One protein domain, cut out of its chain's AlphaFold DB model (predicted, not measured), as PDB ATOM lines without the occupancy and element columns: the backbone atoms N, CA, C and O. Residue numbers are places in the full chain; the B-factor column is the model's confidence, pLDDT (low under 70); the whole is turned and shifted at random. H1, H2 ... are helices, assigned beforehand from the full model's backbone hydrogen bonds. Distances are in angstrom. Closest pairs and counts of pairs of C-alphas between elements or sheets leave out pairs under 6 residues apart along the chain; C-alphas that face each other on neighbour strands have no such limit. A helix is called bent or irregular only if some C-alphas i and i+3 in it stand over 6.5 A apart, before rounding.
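This is residues 109 to 142 and 174 to 216 of the 221 residues of an uncharacterized protein of archaeon (UniProt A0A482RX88). Two loose rows of helices run side by side: H1 and H2 follow one another nearly end to end in one row, and the long helix H3 makes the other, with short H4 folded back on its last part as a helical hairpin. The first residues of H1, 109 to 119, and of H3, 174 to 180, stick out at one end and make much of the length, while the last residues, 211 to 216, leave H4 toward the row of H1 and H2. The printed part has 77 residues with four named helices, in the order H1, H2, H3, H4, and no named strand; the class is all helix. The whole is loose, with a radius of gyration of the C-alphas of 15.0 A, and spans 46 by 22 by 19 A.

The printed part begins with H1, residues 109 to 124, 22.3 A from first to last C-alpha; C-alpha 109 is at (153.521, 133.963, 167.561). H2 is residues 129 to 138, 13.1 A long, neither bent nor irregular, but only just: C-alphas 135 and 138 are 6.1 A apart. After the cut comes H3, residues 174 to 195, the longest helix at 32.7 A, beginning with C-alpha 174 at (155.623, 129.226, 155.814). H4 is residues 204 to 210, 10.1 A long, and ends with C-alpha 210 at (150.541, 140.626, 133.838).

H3 and H4 touch and form a helical hairpin, at a shallow tilt of 23 degrees, opposite ways. Their closest C-alphas are those of Leu 187 and Ile 210, 6.7 A apart, and H3 touches H4 with residues 187 to 194 alone. H1 touches no helix but is near H3, with 5 pairs of C-alphas within 10 A. H2 touches no helix either but is near H4, also with 5 pairs within 10 A. H2 and H3 are only just apart, at 8.4 A between their closest C-alphas. H1 is apart from H2 and from H4. In H1 and H2 every O i to N i+4 pair is within hydrogen-bond range; in H3 13 of 18 are, and in H4 2 of 3.

The two C-alphas farthest apart are those of Thr 109 and Gly 200, at 47.2 A. Without residues 109 to 119 and 174 to 180, which stand free, the body spans 31 by 21 by 17 A. Residues 143 to 173 are not printed, and C-alphas 142 and 174 are 39.0 A apart across this cut, in the link from H2 to H3. Of the links printed whole, H1 to H2 is tight, H3 to H4 is short, and none is long. The mean pLDDT of the printed part is 74.3; the model's confidence is under 70 at residue 124, residues 126 to 133, 135 to 138 and 209 to 216.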
ATOM      1  N   THR A 109     153.746 134.579 168.881       85.44
ATOM      2  CA  THR A 109     153.521 133.963 167.561       85.44
ATOM      3  C   THR A 109     152.387 134.653 166.808       85.44
ATOM      4  O   THR A 109     152.508 134.944 165.619       85.44
ATOM      5  N   THR A 110     151.281 134.932 167.494       85.81
ATOM      6  CA  THR A 110     150.124 135.611 166.907       85.81
ATOM      7  C   THR A 110     150.441 137.065 166.585       85.81
ATOM      8  O   THR A 110     150.051 137.546 165.524       85.81
ATOM      9  N   PHE A 111     151.206 137.739 167.443       86.00
ATOM     10  CA  PHE A 111     151.669 139.101 167.212       86.00
ATOM     11  C   PHE A 111     152.543 139.215 165.955       86.00
ATOM     12  O   PHE A 111     152.283 140.064 165.105       86.00
ATOM     13  N   TYR A 112     153.518 138.319 165.770       85.62
ATOM     14  CA  TYR A 112     154.351 138.306 164.562       85.62
ATOM     15  C   TYR A 112     153.562 137.992 163.292       85.62
ATOM     16  O   TYR A 112     153.807 138.611 162.260       85.62
ATOM     17  N   LEU A 113     152.590 137.078 163.359       85.81
ATOM     18  CA  LEU A 113     151.682 136.826 162.238       85.81
ATOM     19  C   LEU A 113     150.859 138.066 161.884       85.81
ATOM     20  O   LEU A 113     150.704 138.375 160.707       85.81
ATOM     21  N   LEU A 114     150.362 138.790 162.888       87.19
ATOM     22  CA  LEU A 114     149.622 140.037 162.698       87.19
ATOM     23  C   LEU A 114     150.485 141.113 162.041       87.19
ATOM     24  O   LEU A 114     150.061 141.682 161.040       87.19
ATOM     25  N   ILE A 115     151.696 141.350 162.553       87.38
ATOM     26  CA  ILE A 115     152.645 142.297 161.949       87.38
ATOM     27  C   ILE A 115     152.940 141.902 160.504       87.38
ATOM     28  O   ILE A 115     152.920 142.760 159.629       87.38
ATOM     29  N   PHE A 116     153.182 140.618 160.237       84.75
ATOM     30  CA  PHE A 116     153.449 140.142 158.884       84.75
ATOM     31  C   PHE A 116     152.260 140.378 157.947       84.75
ATOM     32  O   PHE A 116     152.445 140.924 156.864       84.75
ATOM     33  N   VAL A 117     151.040 140.011 158.351       83.81
ATOM     34  CA  VAL A 117     149.841 140.183 157.517       83.81
ATOM     35  C   VAL A 117     149.549 141.661 157.285       83.81
ATOM     36  O   VAL A 117     149.343 142.055 156.144       83.81
ATOM     37  N   ILE A 118     149.568 142.488 158.334       87.25
ATOM     38  CA  ILE A 118     149.316 143.930 158.218       87.25
ATOM     39  C   ILE A 118     150.416 144.601 157.399       87.25
ATOM     40  O   ILE A 118     150.109 145.398 156.523       87.25
ATOM     41  N   GLY A 119     151.683 144.266 157.640       84.69
ATOM     42  CA  GLY A 119     152.816 144.813 156.900       84.69
ATOM     43  C   GLY A 119     152.780 144.420 155.425       84.69
ATOM     44  O   GLY A 119     152.879 145.281 154.560       84.69
ATOM     45  N   SER A 120     152.559 143.138 155.125       79.62
ATOM     46  CA  SER A 120     152.428 142.649 153.748       79.62
ATOM     47  C   SER A 120     151.233 143.278 153.036       79.62
ATOM     48  O   SER A 120     151.362 143.670 151.881       79.62
ATOM     49  N   GLN A 121     150.081 143.392 153.700       77.88
ATOM     50  CA  GLN A 121     148.897 144.033 153.123       77.88
ATOM     51  C   GLN A 121     149.102 145.540 152.954       77.88
ATOM     52  O   GLN A 121     148.742 146.095 151.927       77.88
ATOM     53  N   GLY A 122     149.724 146.218 153.917       80.69
ATOM     54  CA  GLY A 122     150.053 147.637 153.801       80.69
ATOM     55  C   GLY A 122     150.981 147.912 152.620       80.69
ATOM     56  O   GLY A 122     150.745 148.852 151.871       80.69
ATOM     57  N   LEU A 123     151.987 147.057 152.412       78.06
ATOM     58  CA  LEU A 123     152.926 147.191 151.298       78.06
ATOM     59  C   LEU A 123     152.293 146.877 149.937       78.06
ATOM     60  O   LEU A 123     152.551 147.590 148.974       78.06
ATOM     61  N   THR A 124     151.454 145.844 149.855       69.62
ATOM     62  CA  THR A 124     150.770 145.460 148.601       69.62
ATOM     63  C   THR A 124     149.647 146.424 148.216       69.62
ATOM     64  O   THR A 124     149.400 146.622 147.035       69.62
ATOM     65  N   ASN A 125     149.015 147.093 149.185       71.00
ATOM     66  CA  ASN A 125     147.985 148.100 148.918       71.00
ATOM     67  C   ASN A 125     148.546 149.492 148.575       71.00
ATOM     68  O   ASN A 125     147.761 150.426 148.401       71.00
ATOM     69  N   PHE A 126     149.868 149.667 148.445       67.94
ATOM     70  CA  PHE A 126     150.420 150.860 147.795       67.94
ATOM     71  C   PHE A 126     150.155 150.796 146.289       67.94
ATOM     72  O   PHE A 126     151.042 150.546 145.477       67.94
ATOM     73  N   THR A 127     148.906 151.035 145.907       63.44
ATOM     74  CA  THR A 127     148.516 151.177 144.512       63.44
ATOM     75  C   THR A 127     148.914 152.566 144.036       63.44
ATOM     76  O   THR A 127     148.468 153.578 144.583       63.44
ATOM     77  N   ASN A 128     149.757 152.632 143.012       65.81
ATOM     78  CA  ASN A 128     150.063 153.894 142.359       65.81
ATOM     79  C   ASN A 128     148.834 154.335 141.548       65.81
ATOM     80  O   ASN A 128     148.442 153.638 140.617       65.81
ATOM     81  N   ASN A 129     148.246 155.494 141.859       67.56
ATOM     82  CA  ASN A 129     147.151 156.059 141.055       67.56
ATOM     83  C   ASN A 129     147.553 156.250 139.582       67.56
ATOM     84  O   ASN A 129     146.697 156.210 138.703       67.56
ATOM     85  N   ALA A 130     148.853 156.391 139.296       66.00
ATOM     86  CA  ALA A 130     149.355 156.405 137.929       66.00
ATOM     87  C   ALA A 130     149.086 155.091 137.183       66.00
ATOM     88  O   ALA A 130     148.919 155.147 135.974       66.00
ATOM     89  N   ASN A 131     148.986 153.943 137.868       69.56
ATOM     90  CA  ASN A 131     148.641 152.667 137.234       69.56
ATOM     91  C   ASN A 131     147.218 152.710 136.656       69.56
ATOM     92  O   ASN A 131     147.009 152.387 135.494       69.56
ATOM     93  N   ILE A 132     146.256 153.229 137.430       67.00
ATOM     94  CA  ILE A 132     144.864 153.399 136.981       67.00
ATOM     95  C   ILE A 132     144.808 154.360 135.788       67.00
ATOM     96  O   ILE A 132     144.167 154.075 134.777       67.00
ATOM     97  N   THR A 133     145.509 155.493 135.875       68.44
ATOM     98  CA  THR A 133     145.552 156.457 134.770       68.44
ATOM     99  C   THR A 133     146.206 155.859 133.524       68.44
ATOM    100  O   THR A 133     145.704 156.055 132.420       68.44
ATOM    101  N   LEU A 134     147.295 155.103 133.678       70.12
ATOM    102  CA  LEU A 134     147.984 154.444 132.573       70.12
ATOM    103  C   LEU A 134     147.059 153.438 131.878       70.12
ATOM    104  O   LEU A 134     146.911 153.496 130.664       70.12
ATOM    105  N   GLN A 135     146.380 152.582 132.639       68.44
ATOM    106  CA  GLN A 135     145.483 151.559 132.098       68.44
ATOM    107  C   GLN A 135     144.319 152.158 131.291       68.44
ATOM    108  O   GLN A 135     144.070 151.751 130.156       68.44
ATOM    109  N   TYR A 136     143.628 153.166 131.828       65.81
ATOM    110  CA  TYR A 136     142.425 153.700 131.178       65.81
ATOM    111  C   TYR A 136     142.693 154.816 130.160       65.81
ATOM    112  O   TYR A 136     141.953 154.927 129.186       65.81
ATOM    113  N   TYR A 137     143.733 155.638 130.344       66.31
ATOM    114  CA  TYR A 137     143.981 156.799 129.476       66.31
ATOM    115  C   TYR A 137     145.132 156.607 128.487       66.31
ATOM    116  O   TYR A 137     145.089 157.196 127.406       66.31
ATOM    117  N   VAL A 138     146.149 155.812 128.834       69.00
ATOM    118  CA  VAL A 138     147.320 155.583 127.967       69.00
ATOM    119  C   VAL A 138     147.165 154.284 127.181       69.00
ATOM    120  O   VAL A 138     147.250 154.304 125.959       69.00
ATOM    121  N   ILE A 139     146.877 153.178 127.870       71.62
ATOM    122  CA  ILE A 139     146.664 151.850 127.273       71.62
ATOM    123  C   ILE A 139     145.253 151.736 126.670       71.62
ATOM    124  O   ILE A 139     145.051 150.975 125.731       71.62
ATOM    125  N   GLN A 140     144.293 152.533 127.158       72.06
ATOM    126  CA  GLN A 140     142.908 152.584 126.666       72.06
ATOM    127  C   GLN A 140     142.208 151.218 126.688       72.06
ATOM    128  O   GLN A 140     141.574 150.807 125.715       72.06
ATOM    129  N   LEU A 141     142.309 150.517 127.819       74.56
ATOM    130  CA  LEU A 141     141.618 149.246 128.032       74.56
ATOM    131  C   LEU A 141     140.103 149.386 127.823       74.56
ATOM    132  O   LEU A 141     139.440 150.222 128.441       74.56
ATOM    133  N   THR A 142     139.542 148.529 126.970       78.06
ATOM    134  CA  THR A 142     138.090 148.441 126.777       78.06
ATOM    135  C   THR A 142     137.433 147.720 127.955       78.06
ATOM    136  O   THR A 142     138.061 146.905 128.635       78.06
ATOM    137  N   ARG A 174     154.596 128.176 155.910       82.81
ATOM    138  CA  ARG A 174     155.623 129.226 155.814       82.81
ATOM    139  C   ARG A 174     156.299 129.244 154.449       82.81
ATOM    140  O   ARG A 174     156.493 130.312 153.879       82.81
ATOM    141  N   TYR A 175     156.632 128.067 153.914       85.31
ATOM    142  CA  TYR A 175     157.258 127.967 152.596       85.31
ATOM    143  C   TYR A 175     156.273 128.319 151.491       85.31
ATOM    144  O   TYR A 175     156.644 129.014 150.553       85.31
ATOM    145  N   THR A 176     155.019 127.885 151.623       84.75
ATOM    146  CA  THR A 176     153.970 128.240 150.664       84.75
ATOM    147  C   THR A 176     153.739 129.746 150.627       84.75
ATOM    148  O   THR A 176     153.714 130.310 149.541       84.75
ATOM    149  N   GLN A 177     153.668 130.396 151.792       82.75
ATOM    150  CA  GLN A 177     153.506 131.844 151.903       82.75
ATOM    151  C   GLN A 177     154.689 132.599 151.290       82.75
ATOM    152  O   GLN A 177     154.494 133.529 150.513       82.75
ATOM    153  N   TYR A 178     155.918 132.194 151.621       84.94
ATOM    154  CA  TYR A 178     157.114 132.821 151.066       84.94
ATOM    155  C   TYR A 178     157.169 132.668 149.541       84.94
ATOM    156  O   TYR A 178     157.378 133.647 148.833       84.94
ATOM    157  N   ALA A 179     156.918 131.462 149.026       86.25
ATOM    158  CA  ALA A 179     156.903 131.206 147.591       86.25
ATOM    159  C   ALA A 179     155.830 132.035 146.869       86.25
ATOM    160  O   ALA A 179     156.129 132.633 145.837       86.25
ATOM    161  N   SER A 180     154.612 132.123 147.419       83.00
ATOM    162  CA  SER A 180     153.537 132.913 146.809       83.00
ATOM    163  C   SER A 180     153.842 134.408 146.810       83.00
ATOM    164  O   SER A 180     153.649 135.059 145.791       83.00
ATOM    165  N   THR A 181     154.356 134.952 147.918       81.69
ATOM    166  CA  THR A 181     154.686 136.382 148.012       81.69
ATOM    167  C   THR A 181     155.848 136.749 147.091       81.69
ATOM    168  O   THR A 181     155.778 137.766 146.411       81.69
ATOM    169  N   THR A 182     156.885 135.911 147.007       84.31
ATOM    170  CA  THR A 182     158.003 136.142 146.081       84.31
ATOM    171  C   THR A 182     157.543 136.081 144.627       84.31
ATOM    172  O   THR A 182     157.918 136.946 143.844       84.31
ATOM    173  N   MET A 183     156.694 135.113 144.268       84.19
ATOM    174  CA  MET A 183     156.150 135.006 142.911       84.19
ATOM    175  C   MET A 183     155.301 136.228 142.537       84.19
ATOM    176  O   MET A 183     155.496 136.783 141.461       84.19
ATOM    177  N   ALA A 184     154.420 136.683 143.435       79.88
ATOM    178  CA  ALA A 184     153.621 137.892 143.230       79.88
ATOM    179  C   ALA A 184     154.508 139.137 143.057       79.88
ATOM    180  O   ALA A 184     154.347 139.886 142.099       79.88
ATOM    181  N   ALA A 185     155.523 139.306 143.911       81.69
ATOM    182  CA  ALA A 185     156.472 140.411 143.792       81.69
ATOM    183  C   ALA A 185     157.255 140.373 142.467       81.69
ATOM    184  O   ALA A 185     157.453 141.411 141.839       81.69
ATOM    185  N   SER A 186     157.681 139.190 142.011       83.31
ATOM    186  CA  SER A 186     158.358 139.033 140.718       83.31
ATOM    187  C   SER A 186     157.453 139.379 139.535       83.31
ATOM    188  O   SER A 186     157.921 140.029 138.606       83.31
ATOM    189  N   LEU A 187     156.173 138.992 139.575       79.00
ATOM    190  CA  LEU A 187     155.189 139.372 138.554       79.00
ATOM    191  C   LEU A 187     154.933 140.884 138.561       79.00
ATOM    192  O   LEU A 187     154.936 141.506 137.504       79.00
ATOM    193  N   GLY A 188     154.834 141.497 139.743       75.19
ATOM    194  CA  GLY A 188     154.699 142.948 139.884       75.19
ATOM    195  C   GLY A 188     155.864 143.734 139.270       75.19
ATOM    196  O   GLY A 188     155.654 144.809 138.720       75.19
ATOM    197  N   LEU A 189     157.089 143.198 139.278       80.50
ATOM    198  CA  LEU A 189     158.237 143.848 138.629       80.50
ATOM    199  C   LEU A 189     158.137 143.868 137.096       80.50
ATOM    200  O   LEU A 189     158.755 144.727 136.466       80.50
ATOM    201  N   VAL A 190     157.347 142.978 136.486       81.31
ATOM    202  CA  VAL A 190     157.140 142.952 135.027       81.31
ATOM    203  C   VAL A 190     156.429 144.223 134.547       81.31
ATOM    204  O   VAL A 190     156.703 144.685 133.440       81.31
ATOM    205  N   TRP A 191     155.629 144.873 135.399       74.25
ATOM    206  CA  TRP A 191     154.996 146.161 135.090       74.25
ATOM    207  C   TRP A 191     155.993 147.262 134.725       74.25
ATOM    208  O   TRP A 191     155.666 148.133 133.923       74.25
ATOM    209  N   ILE A 192     157.224 147.219 135.247       79.75
ATOM    210  CA  ILE A 192     158.274 148.183 134.883       79.75
ATOM    211  C   ILE A 192     158.531 148.150 133.371       79.75
ATOM    212  O   ILE A 192     158.678 149.201 132.756       79.75
ATOM    213  N   LEU A 193     158.518 146.971 132.748       78.88
ATOM    214  CA  LEU A 193     158.726 146.838 131.303       78.88
ATOM    215  C   LEU A 193     157.569 147.435 130.492       78.88
ATOM    216  O   LEU A 193     157.820 148.039 129.451       78.88
ATOM    217  N   ALA A 194     156.335 147.311 130.990       74.81
ATOM    218  CA  ALA A 194     155.157 147.929 130.382       74.81
ATOM    219  C   ALA A 194     155.201 149.464 130.493       74.81
ATOM    220  O   ALA A 194     154.912 150.153 129.520       74.81
ATOM    221  N   TYR A 195     155.646 150.015 131.633       76.19
ATOM    222  CA  TYR A 195     155.792 151.469 131.814       76.19
ATOM    223  C   TYR A 195     156.811 152.110 130.861       76.19
ATOM    224  O   TYR A 195     156.644 153.269 130.488       76.19
ATOM    225  N   TYR A 196     157.867 151.384 130.489       78.75
ATOM    226  CA  TYR A 196     158.911 151.873 129.578       78.75
ATOM    227  C   TYR A 196     158.692 151.468 128.111       78.75
ATOM    228  O   TYR A 196     159.577 151.713 127.293       78.75
ATOM    229  N   ASP A 197     157.552 150.845 127.788       75.88
ATOM    230  CA  ASP A 197     157.207 150.330 126.454       75.88
ATOM    231  C   ASP A 197     158.361 149.561 125.776       75.88
ATOM    232  O   ASP A 197     158.709 149.749 124.606       75.88
ATOM    233  N   VAL A 198     159.025 148.691 126.541       77.94
ATOM    234  CA  VAL A 198     160.205 147.972 126.050       77.94
ATOM    235  C   VAL A 198     159.767 146.875 125.085       77.94
ATOM    236  O   VAL A 198     159.448 145.774 125.508       77.94
ATOM    237  N   GLY A 199     159.791 147.156 123.782       74.00
ATOM    238  CA  GLY A 199     159.477 146.173 122.740       74.00
ATOM    239  C   GLY A 199     157.990 146.062 122.392       74.00
ATOM    240  O   GLY A 199     157.564 144.992 121.964       74.00
ATOM    241  N   GLY A 200     157.212 147.138 122.563       71.62
ATOM    242  CA  GLY A 200     155.773 147.145 122.266       71.62
ATOM    243  C   GLY A 200     154.939 146.452 123.343       71.62
ATOM    244  O   GLY A 200     153.882 145.898 123.056       71.62
ATOM    245  N   LEU A 201     155.449 146.431 124.576       73.19
ATOM    246  CA  LEU A 201     154.798 145.804 125.725       73.19
ATOM    247  C   LEU A 201     153.722 146.698 126.353       73.19
ATOM    248  O   LEU A 201     153.010 146.250 127.249       73.19
ATOM    249  N   MET A 202     153.548 147.929 125.868       70.06
ATOM    250  CA  MET A 202     152.392 148.768 126.185       70.06
ATOM    251  C   MET A 202     151.151 148.359 125.364       70.06
ATOM    252  O   MET A 202     150.434 149.201 124.829       70.06
ATOM    253  N   ASP A 203     150.909 147.052 125.244       76.50
ATOM    254  CA  ASP A 203     149.740 146.480 124.576       76.50
ATOM    255  C   ASP A 203     148.695 146.039 125.620       76.50
ATOM    256  O   ASP A 203     149.056 145.376 126.603       76.50
ATOM    257  N   PRO A 204     147.397 146.349 125.425       71.31
ATOM    258  CA  PRO A 204     146.342 145.973 126.362       71.31
ATOM    259  C   PRO A 204     146.333 144.478 126.694       71.31
ATOM    260  O   PRO A 204     146.195 144.111 127.860       71.31
ATOM    261  N   TRP A 205     146.548 143.596 125.714       75.69
ATOM    262  CA  TRP A 205     146.532 142.152 125.940       75.69
ATOM    263  C   TRP A 205     147.732 141.677 126.739       75.69
ATOM    264  O   TRP A 205     147.582 140.795 127.580       75.69
ATOM    265  N   PHE A 206     148.904 142.275 126.535       75.25
ATOM    266  CA  PHE A 206     150.065 141.988 127.373       75.25
ATOM    267  C   PHE A 206     149.799 142.376 128.832       75.25
ATOM    268  O   PHE A 206     150.078 141.591 129.739       75.25
ATOM    269  N   THR A 207     149.184 143.540 129.060       71.00
ATOM    270  CA  THR A 207     148.878 144.007 130.419       71.00
ATOM    271  C   THR A 207     147.845 143.142 131.141       71.00
ATOM    272  O   THR A 207     148.056 142.838 132.308       71.00
ATOM    273  N   ILE A 208     146.829 142.619 130.444       72.38
ATOM    274  CA  ILE A 208     145.826 141.686 130.999       72.38
ATOM    275  C   ILE A 208     146.467 140.420 131.595       72.38
ATOM    276  O   ILE A 208     146.013 139.896 132.605       72.38
ATOM    277  N   PHE A 209     147.534 139.894 130.985       67.06
ATOM    278  CA  PHE A 209     148.189 138.676 131.486       67.06
ATOM    279  C   PHE A 209     149.204 138.939 132.605       67.06
ATOM    280  O   PHE A 209     149.632 137.997 133.277       67.06
ATOM    281  N   ILE A 210     149.595 140.199 132.801       66.31
ATOM    282  CA  ILE A 210     150.541 140.626 133.838       66.31
ATOM    283  C   ILE A 210     149.823 141.223 135.046       66.31
ATOM    284  O   ILE A 210     150.348 141.125 136.156       66.31
ATOM    285  N   ASP A 211     148.611 141.753 134.871       63.12
ATOM    286  CA  ASP A 211     147.771 142.297 135.940       63.12
ATOM    287  C   ASP A 211     147.082 141.207 136.783       63.12
ATOM    288  O   ASP A 211     145.908 141.264 137.132       63.12
ATOM    289  N   LEU A 212     147.851 140.193 137.187       50.53
ATOM    290  CA  LEU A 212     147.397 139.172 138.135       50.53
ATOM    291  C   LEU A 212     147.245 139.706 139.569       50.53
ATOM    292  O   LEU A 212     146.958 138.921 140.476       50.53
ATOM    293  N   ASP A 213     147.460 141.004 139.801       42.84
ATOM    294  CA  ASP A 213     147.532 141.556 141.148       42.84
ATOM    295  C   ASP A 213     147.158 143.044 141.222       42.84
ATOM    296  O   ASP A 213     147.937 143.838 141.725       42.84
ATOM    297  N   THR A 214     145.958 143.449 140.789       39.50
ATOM    298  CA  THR A 214     145.243 144.568 141.435       39.50
ATOM    299  C   THR A 214     143.735 144.561 141.162       39.50
ATOM    300  O   THR A 214     143.279 144.779 140.051       39.50
ATOM    301  N   VAL A 215     142.915 144.413 142.210       33.44
ATOM    302  CA  VAL A 215     141.512 144.864 142.175       33.44
ATOM    303  C   VAL A 215     141.295 145.852 143.308       33.44
ATOM    304  O   VAL A 215     141.188 145.464 144.471       33.44
ATOM    305  N   SER A 216     141.171 147.135 142.971       35.56
ATOM    306  CA  SER A 216     140.559 148.117 143.863       35.56
ATOM    307  C   SER A 216     139.706 149.124 143.097       35.56
ATOM    308  O   SER A 216     140.095 149.670 142.071       35.56
TER     309      SER A 216